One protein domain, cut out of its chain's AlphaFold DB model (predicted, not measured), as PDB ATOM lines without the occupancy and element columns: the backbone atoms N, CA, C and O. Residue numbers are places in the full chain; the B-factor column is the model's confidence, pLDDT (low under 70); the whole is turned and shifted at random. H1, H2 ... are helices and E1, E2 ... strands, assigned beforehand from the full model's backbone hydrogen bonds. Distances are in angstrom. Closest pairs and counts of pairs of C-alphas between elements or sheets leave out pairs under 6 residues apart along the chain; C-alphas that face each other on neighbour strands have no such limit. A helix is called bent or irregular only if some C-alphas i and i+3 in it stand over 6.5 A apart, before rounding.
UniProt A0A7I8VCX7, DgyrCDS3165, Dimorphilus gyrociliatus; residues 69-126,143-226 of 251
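What this domain is: This is residues 69 to 126 and 143 to 226 of the 251 residues of the protein "DgyrCDS3165" of Dimorphilus gyrociliatus (UniProt A0A7I8VCX7). A curled antiparallel sheet of seven strands folds back on itself at one end of an elongated shape, with helix H2 packed on its E7, E6 and E5 side. Two long helices, H1 and H3, cross at a steep tilt and make the other end, where residues 221 to 226 of H3 stick out. The printed part has 142 residues, with three named helices and seven named strands in the order H1 E1 E2 E3 E4 E5 E6 E7 H2 H3; the class is mixed, and the sheet runs E4 E3 E2 E1 E7 E6 E5. It is only just compact, close to loose, with a radius of gyration of the C-alphas of 17.2 A and spans of 59 by 32 by 26 A.

Where its parts are: Begin with the sheet: find C-alpha 97 at (11.141, 36.484, 72.405), where E1, residues 97 to 103, sets out for 19.1 A. Next come E2, residues 111 to 115, E3, residues 121 to 125, and E4, residues 143 to 145. E5, residues 149 to 156, is 19.0 A long; E6, residues 159 to 165, 20.0 A; E7, residues 173 to 179, 19.2 A. H2, residues 183 to 198, runs 22.3 A. H1, residues 69 to 94, runs 37.4 A from C-alpha 69 at (-14.520, 41.978, 103.718), and H3, residues 206 to 226, runs 30.4 A to C-alpha 226 at (-26.900, 38.127, 90.309).

How they stand to each other: Look for a folded sheet, one sheet bent back into two leaves that face each other: E4 E3 E2 face E7 E6 E5, with E1 as the hinge. E1 E2 E3 and E5 E6 E7 are meanders, each strand the antiparallel neighbour of the one before. Within hydrogen-bond range are N 99 and O 111 of E1 and E2, 2.8 A, N 123 and O 114 of E3 and E2, 2.8 A, N 100 and O 177 of E1 and E7, 3.0 A, and N 153 and O 161 of E5 and E6, 2.9 A. H2 is on the sheet at a height of 7.9 A, over E7, E6 and E5. H1 only grazes the sheet, with residues 89 to 94. With residues 85 to 92 alone H1 touches H2, at a steep tilt of 64 degrees; the closest C-alphas, of Arg 88 and Ala 188, are 5.2 A apart. H3 touches H1 with residues 208 to 216 alone, closest at the C-alphas of Leu 212 and Cys 80, 6.0 A. In H1, H2 and H3 every O i to N i+4 pair is within hydrogen-bond range.

The domain as a whole: The C-alphas farthest apart, of Gly 105 and Thr 226, are 61.3 A apart. Residues 127 to 142 are not printed; C-alphas 126 and 143 are 11.0 A apart across the cut. Of the links printed whole, none is long. Mean pLDDT of the printed part is 76.9; residues 199 to 226 are among those under 70.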
ATOM      1  N   PHE A  69     -15.036  41.195 104.839       50.03
ATOM      2  CA  PHE A  69     -14.520  41.978 103.718       50.03
ATOM      3  C   PHE A  69     -13.091  41.554 103.372       50.03
ATOM      4  O   PHE A  69     -12.796  41.297 102.208       50.03
ATOM      5  N   LEU A  70     -12.235  41.380 104.385       53.50
ATOM      6  CA  LEU A  70     -10.865  40.900 104.204       53.50
ATOM      7  C   LEU A  70     -10.821  39.490 103.592       53.50
ATOM      8  O   LEU A  70     -10.052  39.252 102.664       53.50
ATOM      9  N   GLU A  71     -11.668  38.566 104.053       54.53
ATOM     10  CA  GLU A  71     -11.743  37.207 103.496       54.53
ATOM     11  C   GLU A  71     -12.271  37.176 102.055       54.53
ATOM     12  O   GLU A  71     -11.777  36.397 101.236       54.53
ATOM     13  N   LEU A  72     -13.278  37.994 101.725       56.41
ATOM     14  CA  LEU A  72     -13.800  38.088 100.363       56.41
ATOM     15  C   LEU A  72     -12.774  38.726  99.424       56.41
ATOM     16  O   LEU A  72     -12.530  38.189  98.344       56.41
ATOM     17  N   ASN A  73     -12.152  39.827  99.849       58.84
ATOM     18  CA  ASN A  73     -11.133  40.512  99.069       58.84
ATOM     19  C   ASN A  73      -9.938  39.588  98.801       58.84
ATOM     20  O   ASN A  73      -9.557  39.428  97.650       58.84
ATOM     21  N   ALA A  74      -9.447  38.862  99.810       62.00
ATOM     22  CA  ALA A  74      -8.360  37.895  99.633       62.00
ATOM     23  C   ALA A  74      -8.709  36.768  98.638       62.00
ATOM     24  O   ALA A  74      -7.868  36.344  97.842       62.00
ATOM     25  N   LYS A  75      -9.959  36.280  98.641       62.41
ATOM     26  CA  LYS A  75     -10.420  35.270  97.670       62.41
ATOM     27  C   LYS A  75     -10.486  35.826  96.248       62.41
ATOM     28  O   LYS A  75     -10.099  35.128  95.312       62.41
ATOM     29  N   LEU A  76     -10.980  37.052  96.090       63.25
ATOM     30  CA  LEU A  76     -11.067  37.721  94.792       63.25
ATOM     31  C   LEU A  76      -9.678  38.068  94.250       63.25
ATOM     32  O   LEU A  76      -9.410  37.808  93.083       63.25
ATOM     33  N   GLU A  77      -8.772  38.547  95.101       68.31
ATOM     34  CA  GLU A  77      -7.371  38.790  94.749       68.31
ATOM     35  C   GLU A  77      -6.686  37.514  94.258       68.31
ATOM     36  O   GLU A  77      -6.035  37.530  93.213       68.31
ATOM     37  N   SER A  78      -6.886  36.389  94.954       73.38
ATOM     38  CA  SER A  78      -6.356  35.093  94.518       73.38
ATOM     39  C   SER A  78      -6.913  34.683  93.153       73.38
ATOM     40  O   SER A  78      -6.141  34.358  92.253       73.38
ATOM     41  N   TYR A  79      -8.238  34.721  92.985       70.62
ATOM     42  CA  TYR A  79      -8.905  34.299  91.751       70.62
ATOM     43  C   TYR A  79      -8.529  35.177  90.551       70.62
ATOM     44  O   TYR A  79      -8.121  34.675  89.503       70.62
ATOM     45  N   CYS A  80      -8.630  36.498  90.690       68.12
ATOM     46  CA  CYS A  80      -8.276  37.427  89.622       68.12
ATOM     47  C   CYS A  80      -6.765  37.389  89.330       68.12
ATOM     48  O   CYS A  80      -6.366  37.501  88.169       68.12
ATOM     49  N   GLY A  81      -5.929  37.136  90.344       72.31
ATOM     50  CA  GLY A  81      -4.502  36.866  90.169       72.31
ATOM     51  C   GLY A  81      -4.223  35.647  89.284       72.31
ATOM     52  O   GLY A  81      -3.437  35.751  88.339       72.31
ATOM     53  N   ASP A  82      -4.927  34.531  89.510       73.56
ATOM     54  CA  ASP A  82      -4.828  33.326  88.668       73.56
ATOM     55  C   ASP A  82      -5.223  33.602  87.206       73.56
ATOM     56  O   ASP A  82      -4.604  33.079  86.269       73.56
ATOM     57  N   VAL A  83      -6.239  34.446  86.988       73.81
ATOM     58  CA  VAL A  83      -6.698  34.847  85.646       73.81
ATOM     59  C   VAL A  83      -5.617  35.642  84.911       73.81
ATOM     60  O   VAL A  83      -5.283  35.313  83.765       73.81
ATOM     61  N   ILE A  84      -5.031  36.649  85.567       73.69
ATOM     62  CA  ILE A  84      -3.947  37.470  85.003       73.69
ATOM     63  C   ILE A  84      -2.740  36.590  84.672       73.69
ATOM     64  O   ILE A  84      -2.191  36.657  83.565       73.69
ATOM     65  N   GLN A  85      -2.359  35.698  85.587       78.81
ATOM     66  CA  GLN A  85      -1.230  34.801  85.371       78.81
ATOM     67  C   GLN A  85      -1.485  33.829  84.211       78.81
ATOM     68  O   GLN A  85      -0.632  33.657  83.335       78.81
ATOM     69  N   SER A  86      -2.690  33.267  84.125       79.25
ATOM     70  CA  SER A  86      -3.103  32.413  83.005       79.25
ATOM     71  C   SER A  86      -3.026  33.147  81.664       79.25
ATOM     72  O   SER A  86      -2.580  32.581  80.659       79.25
ATOM     73  N   ARG A  87      -3.425  34.425  81.626       78.50
ATOM     74  CA  ARG A  87      -3.315  35.271  80.430       78.50
ATOM     75  C   ARG A  87      -1.855  35.479  80.027       78.50
ATOM     76  O   ARG A  87      -1.528  35.305  78.851       78.50
ATOM     77  N   ARG A  88      -0.968  35.780  80.981       84.00
ATOM     78  CA  ARG A  88       0.478  35.952  80.742       84.00
ATOM     79  C   ARG A  88       1.116  34.677  80.186       84.00
ATOM     80  O   ARG A  88       1.826  34.743  79.182       84.00
ATOM     81  N   VAL A  89       0.785  33.509  80.741       84.25
ATOM     82  CA  VAL A  89       1.234  32.204  80.214       84.25
ATOM     83  C   VAL A  89       0.814  32.012  78.757       84.25
ATOM     84  O   VAL A  89       1.651  31.669  77.919       84.25
ATOM     85  N   ARG A  90      -0.446  32.311  78.412       82.62
ATOM     86  CA  ARG A  90      -0.921  32.220  77.019       82.62
ATOM     87  C   ARG A  90      -0.168  33.164  76.082       82.62
ATOM     88  O   ARG A  90       0.097  32.789  74.943       82.62
ATOM     89  N   ILE A  91       0.180  34.370  76.534       85.56
ATOM     90  CA  ILE A  91       0.995  35.308  75.745       85.56
ATOM     91  C   ILE A  91       2.378  34.699  75.478       85.56
ATOM     92  O   ILE A  91       2.808  34.668  74.325       85.56
ATOM     93  N   MET A  92       3.039  34.142  76.497       87.44
ATOM     94  CA  MET A  92       4.362  33.513  76.350       87.44
ATOM     95  C   MET A  92       4.364  32.281  75.430       87.44
ATOM     96  O   MET A  92       5.370  31.983  74.787       87.44
ATOM     97  N   GLN A  93       3.236  31.573  75.347       84.31
ATOM     98  CA  GLN A  93       3.044  30.424  74.453       84.31
ATOM     99  C   GLN A  93       2.724  30.817  73.005       84.31
ATOM    100  O   GLN A  93       2.866  29.997  72.103       84.31
ATOM    101  N   LYS A  94       2.275  32.056  72.765       84.06
ATOM    102  CA  LYS A  94       1.904  32.556  71.428       84.06
ATOM    103  C   LYS A  94       2.956  33.470  70.811       84.06
ATOM    104  O   LYS A  94       3.111  33.488  69.592       84.06
ATOM    105  N   HIS A  95       3.662  34.242  71.632       86.56
ATOM    106  CA  HIS A  95       4.576  35.284  71.179       86.56
ATOM    107  C   HIS A  95       6.003  34.941  71.574       86.56
ATOM    108  O   HIS A  95       6.313  34.837  72.757       86.56
ATOM    109  N   TYR A  96       6.877  34.802  70.580       87.94
ATOM    110  CA  TYR A  96       8.285  34.511  70.810       87.94
ATOM    111  C   TYR A  96       9.054  35.744  71.312       87.94
ATOM    112  O   TYR A  96       8.773  36.878  70.918       87.94
ATOM    113  N   GLY A  97      10.086  35.509  72.121       88.50
ATOM    114  CA  GLY A  97      11.141  36.484  72.405       88.50
ATOM    115  C   GLY A  97      12.415  36.184  71.617       88.50
ATOM    116  O   GLY A  97      12.671  35.038  71.243       88.50
ATOM    117  N   ILE A  98      13.229  37.205  71.343       91.06
ATOM    118  CA  ILE A  98      14.537  37.058  70.688       91.06
ATOM    119  C   ILE A  98      15.612  36.999  71.772       91.06
ATOM    120  O   ILE A  98      15.952  38.012  72.378       91.06
ATOM    121  N   GLY A  99      16.160  35.814  72.004       88.88
ATOM    122  CA  GLY A  99      17.141  35.544  73.044       88.88
ATOM    123  C   GLY A  99      18.550  35.318  72.502       88.88
ATOM    124  O   GLY A  99      18.721  34.746  71.424       88.88
ATOM    125  N   HIS A 100      19.569  35.718  73.260       88.06
ATOM    126  CA  HIS A 100      20.955  35.291  73.039       88.06
ATOM    127  C   HIS A 100      21.627  34.911  74.361       88.06
ATOM    128  O   HIS A 100      21.413  35.563  75.385       88.06
ATOM    129  N   MET A 101      22.434  33.850  74.328       85.12
ATOM    130  CA  MET A 101      23.157  33.346  75.495       85.12
ATOM    131  C   MET A 101      24.477  34.105  75.664       85.12
ATOM    132  O   MET A 101      25.213  34.309  74.693       85.12
ATOM    133  N   LYS A 102      24.786  34.505  76.898       80.19
ATOM    134  CA  LYS A 102      26.096  35.018  77.305       80.19
ATOM    135  C   LYS A 102      26.792  33.968  78.167       80.19
ATOM    136  O   LYS A 102      26.341  33.660  79.268       80.19
ATOM    137  N   LEU A 103      27.910  33.457  77.662       69.25
ATOM    138  CA  LEU A 103      28.844  32.594  78.384       69.25
ATOM    139  C   LEU A 103      30.190  33.313  78.408       69.25
ATOM    140  O   LEU A 103      30.791  33.460  77.352       69.25
ATOM    141  N   SER A 104      30.626  33.811  79.570       58.84
ATOM    142  CA  SER A 104      31.982  34.337  79.842       58.84
ATOM    143  C   SER A 104      32.750  34.895  78.625       58.84
ATOM    144  O   SER A 104      33.809  34.390  78.266       58.84
ATOM    145  N   GLY A 105      32.208  35.930  77.968       53.19
ATOM    146  CA  GLY A 105      32.861  36.625  76.845       53.19
ATOM    147  C   GLY A 105      32.451  36.190  75.429       53.19
ATOM    148  O   GLY A 105      32.745  36.912  74.480       53.19
ATOM    149  N   ILE A 106      31.708  35.092  75.267       58.97
ATOM    150  CA  ILE A 106      31.176  34.621  73.980       58.97
ATOM    151  C   ILE A 106      29.671  34.920  73.919       58.97
ATOM    152  O   ILE A 106      28.897  34.510  74.790       58.97
ATOM    153  N   LYS A 107      29.254  35.666  72.888       61.34
ATOM    154  CA  LYS A 107      27.838  35.908  72.570       61.34
ATOM    155  C   LYS A 107      27.387  34.882  71.535       61.34
ATOM    156  O   LYS A 107      27.936  34.858  70.435       61.34
ATOM    157  N   ASP A 108      26.386  34.071  71.870       70.69
ATOM    158  CA  ASP A 108      25.729  33.205  70.884       70.69
ATOM    159  C   ASP A 108      24.878  34.042  69.905       70.69
ATOM    160  O   ASP A 108      24.481  35.181  70.175       70.69
ATOM    161  N   SER A 109      24.591  33.451  68.752       78.06
ATOM    162  CA  SER A 109      23.640  33.924  67.755       78.06
ATOM    163  C   SER A 109      22.243  34.172  68.349       78.06
ATOM    164  O   SER A 109      21.711  33.384  69.137       78.06
ATOM    165  N   LYS A 110      21.614  35.282  67.940       85.38
ATOM    166  CA  LYS A 110      20.230  35.600  68.324       85.38
ATOM    167  C   LYS A 110      19.288  34.522  67.800       85.38
ATOM    168  O   LYS A 110      19.336  34.173  66.625       85.38
ATOM    169  N   SER A 111      18.417  34.029  68.668       87.88
ATOM    170  CA  SER A 111      17.474  32.956  68.365       87.88
ATOM    171  C   SER A 111      16.103  33.261  68.948       87.88
ATOM    172  O   SER A 111      15.992  33.988  69.931       87.88
ATOM    173  N   HIS A 112      15.054  32.704  68.357       90.88
ATOM    174  CA  HIS A 112      13.701  32.853  68.881       90.88
ATOM    175  C   HIS A 112      13.441  31.818  69.980       90.88
ATOM    176  O   HIS A 112      13.844  30.662  69.847       90.88
ATOM    177  N   TRP A 113      12.766  32.228  71.048       92.56
ATOM    178  CA  TRP A 113      12.409  31.388  72.189       92.56
ATOM    179  C   TRP A 113      10.928  31.539  72.509       92.56
ATOM    180  O   TRP A 113      10.390  32.646  72.451       92.56
ATOM    181  N   ILE A 114      10.282  30.431  72.853       93.19
ATOM    182  CA  ILE A 114       8.853  30.379  73.176       93.19
ATOM    183  C   ILE A 114       8.614  29.497  74.399       93.19
ATOM    184  O   ILE A 114       9.372  28.551  74.638       93.19
ATOM    185  N   LEU A 115       7.572  29.794  75.176       92.94
ATOM    186  CA  LEU A 115       7.147  28.913  76.256       92.94
ATOM    187  C   LEU A 115       6.401  27.705  75.677       92.94
ATOM    188  O   LEU A 115       5.514  27.836  74.838       92.94
ATOM    189  N   SER A 116       6.762  26.516  76.140       91.38
ATOM    190  CA  SER A 116       6.065  25.271  75.813       91.38
ATOM    191  C   SER A 116       4.597  25.273  76.261       91.38
ATOM    192  O   SER A 116       4.225  25.882  77.265       91.38
ATOM    193  N   ASN A 117       3.754  24.516  75.552       86.25
ATOM    194  CA  ASN A 117       2.320  24.412  75.853       86.25
ATOM    195  C   ASN A 117       2.025  23.849  77.252       86.25
ATOM    196  O   ASN A 117       1.011  24.191  77.849       86.25
ATOM    197  N   ASN A 118       2.913  23.006  77.786       87.94
ATOM    198  CA  ASN A 118       2.792  22.481  79.146       87.94
ATOM    199  C   ASN A 118       3.385  23.420  80.216       87.94
ATOM    200  O   ASN A 118       3.338  23.087  81.395       87.94
ATOM    201  N   GLY A 119       3.961  24.560  79.818       87.75
ATOM    202  CA  GLY A 119       4.503  25.568  80.727       87.75
ATOM    203  C   GLY A 119       5.766  25.140  81.477       87.75
ATOM    204  O   GLY A 119       6.081  25.753  82.487       87.75
ATOM    205  N   GLN A 120       6.478  24.098  81.031       90.44
ATOM    206  CA  GLN A 120       7.641  23.547  81.753       90.44
ATOM    207  C   GLN A 120       8.989  23.923  81.138       90.44
ATOM    208  O   GLN A 120      10.018  23.880  81.806       90.44
ATOM    209  N   TYR A 121       8.994  24.290  79.860       92.25
ATOM    210  CA  TYR A 121      10.211  24.528  79.089       92.25
ATOM    211  C   TYR A 121      10.152  25.837  78.305       92.25
ATOM    212  O   TYR A 121       9.122  26.134  77.692       92.25
ATOM    213  N   LEU A 122      11.281  26.541  78.218       92.81
ATOM    214  CA  LEU A 122      11.553  27.464  77.114       92.81
ATOM    215  C   LEU A 122      12.181  26.683  75.966       92.81
ATOM    216  O   LEU A 122      13.173  25.983  76.158       92.81
ATOM    217  N   ILE A 123      11.613  26.805  74.772       90.88
ATOM    218  CA  ILE A 123      12.042  26.066  73.585       90.88
ATOM    219  C   ILE A 123      12.677  27.041  72.599       90.88
ATOM    220  O   ILE A 123      12.067  28.048  72.231       90.88
ATOM    221  N   LYS A 124      13.893  26.723  72.144       89.44
ATOM    222  CA  LYS A 124      14.557  27.428  71.046       89.44
ATOM    223  C   LYS A 124      13.854  27.064  69.740       89.44
ATOM    224  O   LYS A 124      13.880  25.910  69.313       89.44
ATOM    225  N   VAL A 125      13.236  28.043  69.090       85.00
ATOM    226  CA  VAL A 125      12.572  27.860  67.795       85.00
ATOM    227  C   VAL A 125      13.646  27.794  66.711       85.00
ATOM    228  O   VAL A 125      14.301  28.793  66.402       85.00
ATOM    229  N   ILE A 126      13.846  26.608  66.137       74.00
ATOM    230  CA  ILE A 126      14.789  26.407  65.037       74.00
ATOM    231  C   ILE A 126      14.073  26.744  63.729       74.00
ATOM    232  O   ILE A 126      13.223  25.995  63.255       74.00
ATOM    233  N   ARG A 143      16.113  23.067  74.650       89.62
ATOM    234  CA  ARG A 143      15.142  23.497  75.654       89.62
ATOM    235  C   ARG A 143      15.831  23.833  76.967       89.62
ATOM    236  O   ARG A 143      16.820  23.197  77.319       89.62
ATOM    237  N   ILE A 144      15.278  24.803  77.682       89.62
ATOM    238  CA  ILE A 144      15.654  25.158  79.051       89.62
ATOM    239  C   ILE A 144      14.479  24.764  79.939       89.62
ATOM    240  O   ILE A 144      13.354  25.197  79.685       89.62
ATOM    241  N   ASP A 145      14.724  23.929  80.944       91.31
ATOM    242  CA  ASP A 145      13.719  23.610  81.957       91.31
ATOM    243  C   ASP A 145      13.513  24.837  82.850       91.31
ATOM    244  O   ASP A 145      14.481  25.435  83.329       91.31
ATOM    245  N   LEU A 146      12.260  25.244  83.063       91.00
ATOM    246  CA  LEU A 146      11.971  26.406  83.902       91.00
ATOM    247  C   LEU A 146      12.463  26.207  85.339       91.00
ATOM    248  O   LEU A 146      12.804  27.188  85.992       91.00
ATOM    249  N   LYS A 147      12.567  24.959  85.822       89.00
ATOM    250  CA  LYS A 147      13.109  24.668  87.161       89.00
ATOM    251  C   LYS A 147      14.597  25.017  87.301       89.00
ATOM    252  O   LYS A 147      15.076  25.202  88.419       89.00
ATOM    253  N   ASP A 148      15.319  25.086  86.182       89.75
ATOM    254  CA  ASP A 148      16.745  25.410  86.152       89.75
ATOM    255  C   ASP A 148      16.970  26.931  86.104       89.75
ATOM    256  O   ASP A 148      18.090  27.407  86.312       89.75
ATOM    257  N   ILE A 149      15.913  27.719  85.873       90.81
ATOM    258  CA  ILE A 149      15.970  29.177  85.963       90.81
ATOM    259  C   ILE A 149      16.073  29.572  87.436       90.81
ATOM    260  O   ILE A 149      15.219  29.243  88.257       90.81
ATOM    261  N   SER A 150      17.133  30.298  87.785       88.75
ATOM    262  CA  SER A 150      17.321  30.801  89.144       88.75
ATOM    263  C   SER A 150      16.632  32.138  89.371       88.75
ATOM    264  O   SER A 150      16.130  32.360  90.470       88.75
ATOM    265  N   GLN A 151      16.669  33.040  88.385       89.88
ATOM    266  CA  GLN A 151      16.198  34.422  88.517       89.88
ATOM    267  C   GLN A 151      15.847  35.032  87.156       89.88
ATOM    268  O   GLN A 151      16.511  34.739  86.155       89.88
ATOM    269  N   VAL A 152      14.903  35.974  87.151       90.25
ATOM    270  CA  VAL A 152      14.690  36.930  86.056       90.25
ATOM    271  C   VAL A 152      15.035  38.328  86.570       90.25
ATOM    272  O   VAL A 152      14.650  38.714  87.669       90.25
ATOM    273  N   ASN A 153      15.840  39.091  85.835       88.75
ATOM    274  CA  ASN A 153      16.329  40.393  86.295       88.75
ATOM    275  C   ASN A 153      16.609  41.362  85.140       88.75
ATOM    276  O   ASN A 153      16.416  41.040  83.968       88.75
ATOM    277  N   ASN A 154      17.082  42.562  85.491       83.94
ATOM    278  CA  ASN A 154      17.477  43.610  84.546       83.94
ATOM    279  C   ASN A 154      16.364  43.991  83.558       83.94
ATOM    280  O   ASN A 154      16.642  44.230  82.382       83.94
ATOM    281  N   PHE A 155      15.117  44.037  84.036       84.31
ATOM    282  CA  PHE A 155      13.988  44.464  83.224       84.31
ATOM    283  C   PHE A 155      14.181  45.904  82.736       84.31
ATOM    284  O   PHE A 155      14.473  46.821  83.505       84.31
ATOM    285  N   LYS A 156      14.034  46.070  81.428       84.12
ATOM    286  CA  LYS A 156      13.976  47.326  80.686       84.12
ATOM    287  C   LYS A 156      12.834  47.185  79.686       84.12
ATOM    288  O   LYS A 156      12.491  46.060  79.332       84.12
ATOM    289  N   SER A 157      12.312  48.308  79.195       78.62
ATOM    290  CA  SER A 157      11.091  48.376  78.372       78.62
ATOM    291  C   SER A 157      10.981  47.296  77.272       78.62
ATOM    292  O   SER A 157       9.916  46.771  76.998       78.62
ATOM    293  N   GLU A 158      12.091  46.818  76.706       88.38
ATOM    294  CA  GLU A 158      12.059  45.788  75.653       88.38
ATOM    295  C   GLU A 158      13.003  44.606  75.884       88.38
ATOM    296  O   GLU A 158      13.268  43.818  74.971       88.38
ATOM    297  N   SER A 159      13.556  44.468  77.089       92.62
ATOM    298  CA  SER A 159      14.486  43.381  77.374       92.62
ATOM    299  C   SER A 159      14.581  43.029  78.844       92.62
ATOM    300  O   SER A 159      14.501  43.901  79.703       92.62
ATOM    301  N   PHE A 160      14.907  41.776  79.119       94.06
ATOM    302  CA  PHE A 160      15.305  41.324  80.446       94.06
ATOM    303  C   PHE A 160      16.296  40.166  80.333       94.06
ATOM    304  O   PHE A 160      16.505  39.599  79.258       94.06
ATOM    305  N   THR A 161      16.916  39.810  81.451       93.50
ATOM    306  CA  THR A 161      17.880  38.715  81.532       93.50
ATOM    307  C   THR A 161      17.317  37.586  82.385       93.50
ATOM    308  O   THR A 161      16.798  37.808  83.475       93.50
ATOM    309  N   ILE A 162      17.454  36.360  81.893       93.25
ATOM    310  CA  ILE A 162      17.141  35.121  82.601       93.25
ATOM    311  C   ILE A 162      18.467  34.489  83.024       93.25
ATOM    312  O   ILE A 162      19.332  34.238  82.183       93.25
ATOM    313  N   LYS A 163      18.632  34.214  84.318       91.38
ATOM    314  CA  LYS A 163      19.772  33.456  84.845       91.38
ATOM    315  C   LYS A 163      19.394  31.988  84.984       91.38
ATOM    316  O   LYS A 163      18.410  31.659  85.640       91.38
ATOM    317  N   ILE A 164      20.194  31.114  84.385       89.94
ATOM    318  CA  ILE A 164      19.963  29.668  84.326       89.94
ATOM    319  C   ILE A 164      21.116  28.978  85.051       89.94
ATOM    320  O   ILE A 164      22.283  29.306  84.814       89.94
ATOM    321  N   ARG A 165      20.811  28.040  85.946       86.44
ATOM    322  CA  ARG A 165      21.823  27.211  86.612       86.44
ATOM    323  C   ARG A 165      22.376  26.207  85.608       86.44
ATOM    324  O   ARG A 165      21.612  25.479  84.982       86.44
ATOM    325  N   SER A 166      23.697  26.154  85.463       74.12
ATOM    326  CA  SER A 166      24.323  25.110  84.655       74.12
ATOM    327  C   SER A 166      24.296  23.776  85.402       74.12
ATOM    328  O   SER A 166      24.741  23.692  86.546       74.12
ATOM    329  N   ALA A 167      23.808  22.720  84.746       65.75
ATOM    330  CA  ALA A 167      23.881  21.358  85.278       65.75
ATOM    331  C   ALA A 167      25.317  20.793  85.247       65.75
ATOM    332  O   ALA A 167      25.666  19.942  86.062       65.75
ATOM    333  N   GLU A 168      26.155  21.276  84.325       62.69
ATOM    334  CA  GLU A 168      27.489  20.724  84.051       62.69
ATOM    335  C   GLU A 168      28.579  21.311  84.956       62.69
ATOM    336  O   GLU A 168      29.583  20.658  85.238       62.69
ATOM    337  N   ALA A 169      28.381  22.527  85.465       58.56
ATOM    338  CA  ALA A 169      29.330  23.193  86.344       58.56
ATOM    339  C   ALA A 169      28.604  23.672  87.601       58.56
ATOM    340  O   ALA A 169      27.865  24.651  87.574       58.56
ATOM    341  N   LYS A 170      28.860  22.983  88.724       51.69
ATOM    342  CA  LYS A 170      28.191  23.139  90.033       51.69
ATOM    343  C   LYS A 170      28.154  24.572  90.608       51.69
ATOM    344  O   LYS A 170      27.478  24.787  91.609       51.69
ATOM    345  N   CYS A 171      28.821  25.550  89.991       53.59
ATOM    346  CA  CYS A 171      28.793  26.964  90.378       53.59
ATOM    347  C   CYS A 171      28.797  27.950  89.189       53.59
ATOM    348  O   CYS A 171      29.225  29.090  89.368       53.59
ATOM    349  N   SER A 172      28.360  27.563  87.982       71.81
ATOM    350  CA  SER A 172      28.261  28.508  86.856       71.81
ATOM    351  C   SER A 172      26.814  28.807  86.458       71.81
ATOM    352  O   SER A 172      25.927  27.953  86.511       71.81
ATOM    353  N   TYR A 173      26.581  30.062  86.076       79.31
ATOM    354  CA  TYR A 173      25.310  30.532  85.542       79.31
ATOM    355  C   TYR A 173      25.469  30.853  84.066       79.31
ATOM    356  O   TYR A 173      26.505  31.368  83.641       79.31
ATOM    357  N   ILE A 174      24.412  30.590  83.308       85.88
ATOM    358  CA  ILE A 174      24.277  31.063  81.938       85.88
ATOM    359  C   ILE A 174      23.226  32.165  81.928       85.88
ATOM    360  O   ILE A 174      22.168  32.027  82.546       85.88
ATOM    361  N   GLU A 175      23.520  33.266  81.243       89.31
ATOM    362  CA  GLU A 175      22.571  34.363  81.085       89.31
ATOM    363  C   GLU A 175      21.937  34.312  79.697       89.31
ATOM    364  O   GLU A 175      22.629  34.430  78.685       89.31
ATOM    365  N   LEU A 176      20.615  34.177  79.648       90.69
ATOM    366  CA  LEU A 176      19.821  34.356  78.440       90.69
ATOM    367  C   LEU A 176      19.241  35.770  78.452       90.69
ATOM    368  O   LEU A 176      18.366  36.086  79.256       90.69
ATOM    369  N   VAL A 177      19.723  36.629  77.559       92.00
ATOM    370  CA  VAL A 177      19.180  37.984  77.406       92.00
ATOM    371  C   VAL A 177      18.086  37.957  76.352       92.00
ATOM    372  O   VAL A 177      18.361  37.677  75.183       92.00
ATOM    373  N   MET A 178      16.864  38.256  76.782       94.19
ATOM    374  CA  MET A 178      15.651  38.262  75.974       94.19
ATOM    375  C   MET A 178      15.322  39.677  75.507       94.19
ATOM    376  O   MET A 178      15.407  40.625  76.283       94.19
ATOM    377  N   HIS A 179      14.921  39.803  74.246       93.31
ATOM    378  CA  HIS A 179      14.478  41.044  73.620       93.31
ATOM    379  C   HIS A 179      13.122  40.860  72.946       93.31
ATOM    380  O   HIS A 179      12.869  39.835  72.307       93.31
ATOM    381  N   PHE A 180      12.285  41.888  73.018       90.69
ATOM    382  CA  PHE A 180      10.952  41.906  72.425       90.69
ATOM    383  C   PHE A 180      10.770  43.172  71.593       90.69
ATOM    384  O   PHE A 180      11.386  44.190  71.863       90.69
ATOM    385  N   ARG A 181       9.923  43.103  70.564       84.62
ATOM    386  CA  ARG A 181       9.560  44.279  69.747       84.62
ATOM    387  C   ARG A 181       8.415  45.100  70.344       84.62
ATOM    388  O   ARG A 181       7.989  46.075  69.743       84.62
ATOM    389  N   ASN A 182       7.824  44.612  71.427       86.69
ATOM    390  CA  ASN A 182       6.640  45.180  72.042       86.69
ATOM    391  C   ASN A 182       6.820  45.102  73.562       86.69
ATOM    392  O   ASN A 182       6.982  44.004  74.105       86.69
ATOM    393  N   ASP A 183       6.790  46.263  74.213       85.62
ATOM    394  CA  ASP A 183       6.954  46.432  75.660       85.62
ATOM    395  C   ASP A 183       5.910  45.649  76.469       85.62
ATOM    396  O   ASP A 183       6.254  44.970  77.431       85.62
ATOM    397  N   GLN A 184       4.660  45.610  76.010       84.12
ATOM    398  CA  GLN A 184       3.586  44.863  76.668       84.12
ATOM    399  C   GLN A 184       3.823  43.348  76.618       84.12
ATOM    400  O   GLN A 184       3.609  42.637  77.602       84.12
ATOM    401  N   ILE A 185       4.351  42.838  75.500       86.50
ATOM    402  CA  ILE A 185       4.765  41.428  75.408       86.50
ATOM    403  C   ILE A 185       5.980  41.174  76.311       86.50
ATOM    404  O   ILE A 185       6.018  40.152  76.995       86.50
ATOM    405  N   CYS A 186       6.941  42.103  76.355       88.25
ATOM    406  CA  CYS A 186       8.111  42.019  77.234       88.25
ATOM    407  C   CYS A 186       7.705  41.917  78.712       88.25
ATOM    408  O   CYS A 186       8.173  41.022  79.417       88.25
ATOM    409  N   LYS A 187       6.792  42.785  79.161       86.44
ATOM    410  CA  LYS A 187       6.229  42.794  80.519       86.44
ATOM    411  C   LYS A 187       5.508  41.492  80.842       86.44
ATOM    412  O   LYS A 187       5.799  40.875  81.865       86.44
ATOM    413  N   ALA A 188       4.622  41.038  79.953       86.81
ATOM    414  CA  ALA A 188       3.901  39.779  80.136       86.81
ATOM    415  C   ALA A 188       4.861  38.587  80.291       86.81
ATOM    416  O   ALA A 188       4.638  37.725  81.139       86.81
ATOM    417  N   TRP A 189       5.948  38.566  79.515       92.12
ATOM    418  CA  TRP A 189       7.010  37.571  79.638       92.12
ATOM    419  C   TRP A 189       7.784  37.685  80.953       92.12
ATOM    420  O   TRP A 189       7.990  36.678  81.628       92.12
ATOM    421  N   PHE A 190       8.209  38.893  81.324       91.75
ATOM    422  CA  PHE A 190       8.986  39.132  82.536       91.75
ATOM    423  C   PHE A 190       8.205  38.726  83.794       91.75
ATOM    424  O   PHE A 190       8.658  37.865  84.550       91.75
ATOM    425  N   TYR A 191       7.006  39.281  83.980       87.62
ATOM    426  CA  TYR A 191       6.191  39.001  85.162       87.62
ATOM    427  C   TYR A 191       5.588  37.596  85.144       87.62
ATOM    428  O   TYR A 191       5.467  36.967  86.194       87.62
ATOM    429  N   GLY A 192       5.261  37.071  83.958       89.19
ATOM    430  CA  GLY A 192       4.798  35.695  83.809       89.19
ATOM    431  C   GLY A 192       5.848  34.681  84.266       89.19
ATOM    432  O   GLY A 192       5.516  33.767  85.021       89.19
ATOM    433  N   LEU A 193       7.113  34.859  83.860       91.00
ATOM    434  CA  LEU A 193       8.218  34.003  84.303       91.00
ATOM    435  C   LEU A 193       8.530  34.178  85.793       91.00
ATOM    436  O   LEU A 193       8.699  33.170  86.476       91.00
ATOM    437  N   GLU A 194       8.569  35.411  86.308       88.00
ATOM    438  CA  GLU A 194       8.780  35.667  87.744       88.00
ATOM    439  C   GLU A 194       7.748  34.932  88.609       88.00
ATOM    440  O   GLU A 194       8.124  34.268  89.576       88.00
ATOM    441  N   SER A 195       6.465  34.980  88.232       83.81
ATOM    442  CA  SER A 195       5.404  34.269  88.953       83.81
ATOM    443  C   SER A 195       5.583  32.745  88.900       83.81
ATOM    444  O   SER A 195       5.482  32.082  89.935       83.81
ATOM    445  N   ILE A 196       5.942  32.176  87.738       86.81
ATOM    446  CA  ILE A 196       6.200  30.729  87.616       86.81
ATOM    447  C   ILE A 196       7.377  30.298  88.504       86.81
ATOM    448  O   ILE A 196       7.292  29.282  89.196       86.81
ATOM    449  N   ILE A 197       8.474  31.062  88.495       84.31
ATOM    450  CA  ILE A 197       9.707  30.723  89.221       84.31
ATOM    451  C   ILE A 197       9.500  30.827  90.732       84.31
ATOM    452  O   ILE A 197       9.939  29.946  91.475       84.31
ATOM    453  N   ARG A 198       8.814  31.878  91.193       79.50
ATOM    454  CA  ARG A 198       8.551  32.098  92.622       79.50
ATOM    455  C   ARG A 198       7.402  31.250  93.164       79.50
ATOM    456  O   ARG A 198       7.297  31.110  94.375       79.50
ATOM    457  N   ARG A 199       6.594  30.636  92.288       69.88
ATOM    458  CA  ARG A 199       5.373  29.882  92.643       69.88
ATOM    459  C   ARG A 199       4.374  30.714  93.445       69.88
ATOM    460  O   ARG A 199       3.662  30.195  94.298       69.88
ATOM    461  N   GLU A 200       4.331  32.003  93.157       67.25
ATOM    462  CA  GLU A 200       3.461  32.961  93.821       67.25
ATOM    463  C   GLU A 200       2.666  33.717  92.746       67.25
ATOM    464  O   GLU A 200       3.200  34.047  91.678       67.25
ATOM    465  N   ASN A 201       1.398  34.034  93.033       60.12
ATOM    466  CA  ASN A 201       0.599  34.985  92.251       60.12
ATOM    467  C   ASN A 201       1.070  36.412  92.543       60.12
ATOM    468  O   ASN A 201       0.335  37.243  93.075       60.12
ATOM    469  N   ILE A 202       2.339  36.692  92.255       56.41
ATOM    470  CA  ILE A 202       2.895  38.015  92.493       56.41
ATOM    471  C   ILE A 202       2.507  38.907  91.330       56.41
ATOM    472  O   ILE A 202       3.087  38.861  90.243       56.41
ATOM    473  N   ILE A 203       1.544  39.772  91.594       60.53
ATOM    474  CA  ILE A 203       1.311  40.949  90.776       60.53
ATOM    475  C   ILE A 203       2.254  42.038  91.278       60.53
ATOM    476  O   ILE A 203       1.954  42.814  92.186       60.53
ATOM    477  N   VAL A 204       3.470  42.018  90.739       59.03
ATOM    478  CA  VAL A 204       4.557  42.892  91.197       59.03
ATOM    479  C   VAL A 204       4.480  44.289  90.588       59.03
ATOM    480  O   VAL A 204       5.044  45.229  91.148       59.03
ATOM    481  N   ASP A 205       3.772  44.435  89.473       68.31
ATOM    482  CA  ASP A 205       3.758  45.638  88.654       68.31
ATOM    483  C   ASP A 205       2.486  46.463  88.795       68.31
ATOM    484  O   ASP A 205       1.411  45.920  89.035       68.31
ATOM    485  N   ASP A 206       2.624  47.784  88.658       64.75
ATOM    486  CA  ASP A 206       1.512  48.727  88.799       64.75
ATOM    487  C   ASP A 206       0.402  48.469  87.772       64.75
ATOM    488  O   ASP A 206      -0.768  48.486  88.138       64.75
ATOM    489  N   GLU A 207       0.760  48.126  86.529       65.31
ATOM    490  CA  GLU A 207      -0.203  47.769  85.473       65.31
ATOM    491  C   GLU A 207      -0.983  46.498  85.835       65.31
ATOM    492  O   GLU A 207      -2.209  46.466  85.761       65.31
ATOM    493  N   GLY A 208      -0.295  45.452  86.300       64.56
ATOM    494  CA  GLY A 208      -0.946  44.248  86.803       64.56
ATOM    495  C   GLY A 208      -1.826  44.510  88.029       64.56
ATOM    496  O   GLY A 208      -2.872  43.877  88.170       64.56
ATOM    497  N   ARG A 209      -1.433  45.432  88.924       65.69
ATOM    498  CA  ARG A 209      -2.244  45.830  90.090       65.69
ATOM    499  C   ARG A 209      -3.509  46.561  89.661       65.69
ATOM    500  O   ARG A 209      -4.569  46.331  90.238       65.69
ATOM    501  N   GLU A 210      -3.408  47.415  88.650       62.38
ATOM    502  CA  GLU A 210      -4.554  48.088  88.051       62.38
ATOM    503  C   GLU A 210      -5.495  47.084  87.370       62.38
ATOM    504  O   GLU A 210      -6.699  47.109  87.628       62.38
ATOM    505  N   GLU A 211      -4.958  46.135  86.593       64.69
ATOM    506  CA  GLU A 211      -5.736  45.049  85.978       64.69
ATOM    507  C   GLU A 211      -6.443  44.198  87.043       64.69
ATOM    508  O   GLU A 211      -7.637  43.915  86.916       64.69
ATOM    509  N   LEU A 212      -5.740  43.841  88.123       64.19
ATOM    510  CA  LEU A 212      -6.316  43.112  89.251       64.19
ATOM    511  C   LEU A 212      -7.482  43.884  89.859       64.19
ATOM    512  O   LEU A 212      -8.561  43.324  90.051       64.19
ATOM    513  N   HIS A 213      -7.273  45.172  90.130       61.16
ATOM    514  CA  HIS A 213      -8.291  46.030  90.718       61.16
ATOM    515  C   HIS A 213      -9.538  46.096  89.828       61.16
ATOM    516  O   HIS A 213     -10.649  45.914  90.322       61.16
ATOM    517  N   GLN A 214      -9.371  46.280  88.516       58.00
ATOM    518  CA  GLN A 214     -10.488  46.306  87.563       58.00
ATOM    519  C   GLN A 214     -11.244  44.973  87.498       58.00
ATOM    520  O   GLN A 214     -12.475  44.959  87.485       58.00
ATOM    521  N   LEU A 215     -10.536  43.840  87.505       59.59
ATOM    522  CA  LEU A 215     -11.175  42.521  87.498       59.59
ATOM    523  C   LEU A 215     -11.984  42.261  88.771       59.59
ATOM    524  O   LEU A 215     -13.100  41.749  88.683       59.59
ATOM    525  N   ILE A 216     -11.457  42.649  89.935       59.62
ATOM    526  CA  ILE A 216     -12.167  42.523  91.214       59.62
ATOM    527  C   ILE A 216     -13.452  43.357  91.194       59.62
ATOM    528  O   ILE A 216     -14.502  42.863  91.601       59.62
ATOM    529  N   LEU A 217     -13.397  44.595  90.686       54.00
ATOM    530  CA  LEU A 217     -14.587  45.443  90.562       54.00
ATOM    531  C   LEU A 217     -15.654  44.809  89.668       54.00
ATOM    532  O   LEU A 217     -16.818  44.748  90.062       54.00
ATOM    533  N   ASN A 218     -15.257  44.308  88.498       55.84
ATOM    534  CA  ASN A 218     -16.179  43.675  87.557       55.84
ATOM    535  C   ASN A 218     -16.823  42.417  88.158       55.84
ATOM    536  O   ASN A 218     -18.028  42.215  88.032       55.84
ATOM    537  N   GLU A 219     -16.047  41.588  88.858       57.38
ATOM    538  CA  GLU A 219     -16.550  40.379  89.517       57.38
ATOM    539  C   GLU A 219     -17.534  40.712  90.653       57.38
ATOM    540  O   GLU A 219     -18.567  40.055  90.797       57.38
ATOM    541  N   ILE A 220     -17.262  41.764  91.434       53.56
ATOM    542  CA  ILE A 220     -18.208  42.272  92.437       53.56
ATOM    543  C   ILE A 220     -19.492  42.740  91.747       53.56
ATOM    544  O   ILE A 220     -20.577  42.332  92.155       53.56
ATOM    545  N   GLN A 221     -19.386  43.525  90.673       50.84
ATOM    546  CA  GLN A 221     -20.541  44.026  89.928       50.84
ATOM    547  C   GLN A 221     -21.429  42.889  89.395       50.84
ATOM    548  O   GLN A 221     -22.647  42.938  89.560       50.84
ATOM    549  N   VAL A 222     -20.837  41.831  88.834       49.94
ATOM    550  CA  VAL A 222     -21.577  40.649  88.351       49.94
ATOM    551  C   VAL A 222     -22.301  39.929  89.493       49.94
ATOM    552  O   VAL A 222     -23.463  39.535  89.352       49.94
ATOM    553  N   ARG A 223     -21.652  39.774  90.651       49.06
ATOM    554  CA  ARG A 223     -22.274  39.140  91.827       49.06
ATOM    555  C   ARG A 223     -23.438  39.957  92.377       49.06
ATOM    556  O   ARG A 223     -24.428  39.368  92.800       49.06
ATOM    557  N   LEU A 224     -23.341  41.282  92.332       47.28
ATOM    558  CA  LEU A 224     -24.424  42.183  92.727       47.28
ATOM    559  C   LEU A 224     -25.623  42.067  91.777       47.28
ATOM    560  O   LEU A 224     -26.733  41.832  92.241       47.28
ATOM    561  N   MET A 225     -25.390  42.080  90.460       42.41
ATOM    562  CA  MET A 225     -26.450  41.849  89.463       42.41
ATOM    563  C   MET A 225     -27.132  40.485  89.643       42.41
ATOM    564  O   MET A 225     -28.337  40.350  89.453       42.41
ATOM    565  N   THR A 226     -26.365  39.466  90.037       38.97
ATOM    566  CA  THR A 226     -26.900  38.127  90.309       38.97
ATOM    567  C   THR A 226     -27.844  38.137  91.517       38.97
ATOM    568  O   THR A 226     -28.873  37.474  91.484       38.97
TER     569      THR A 226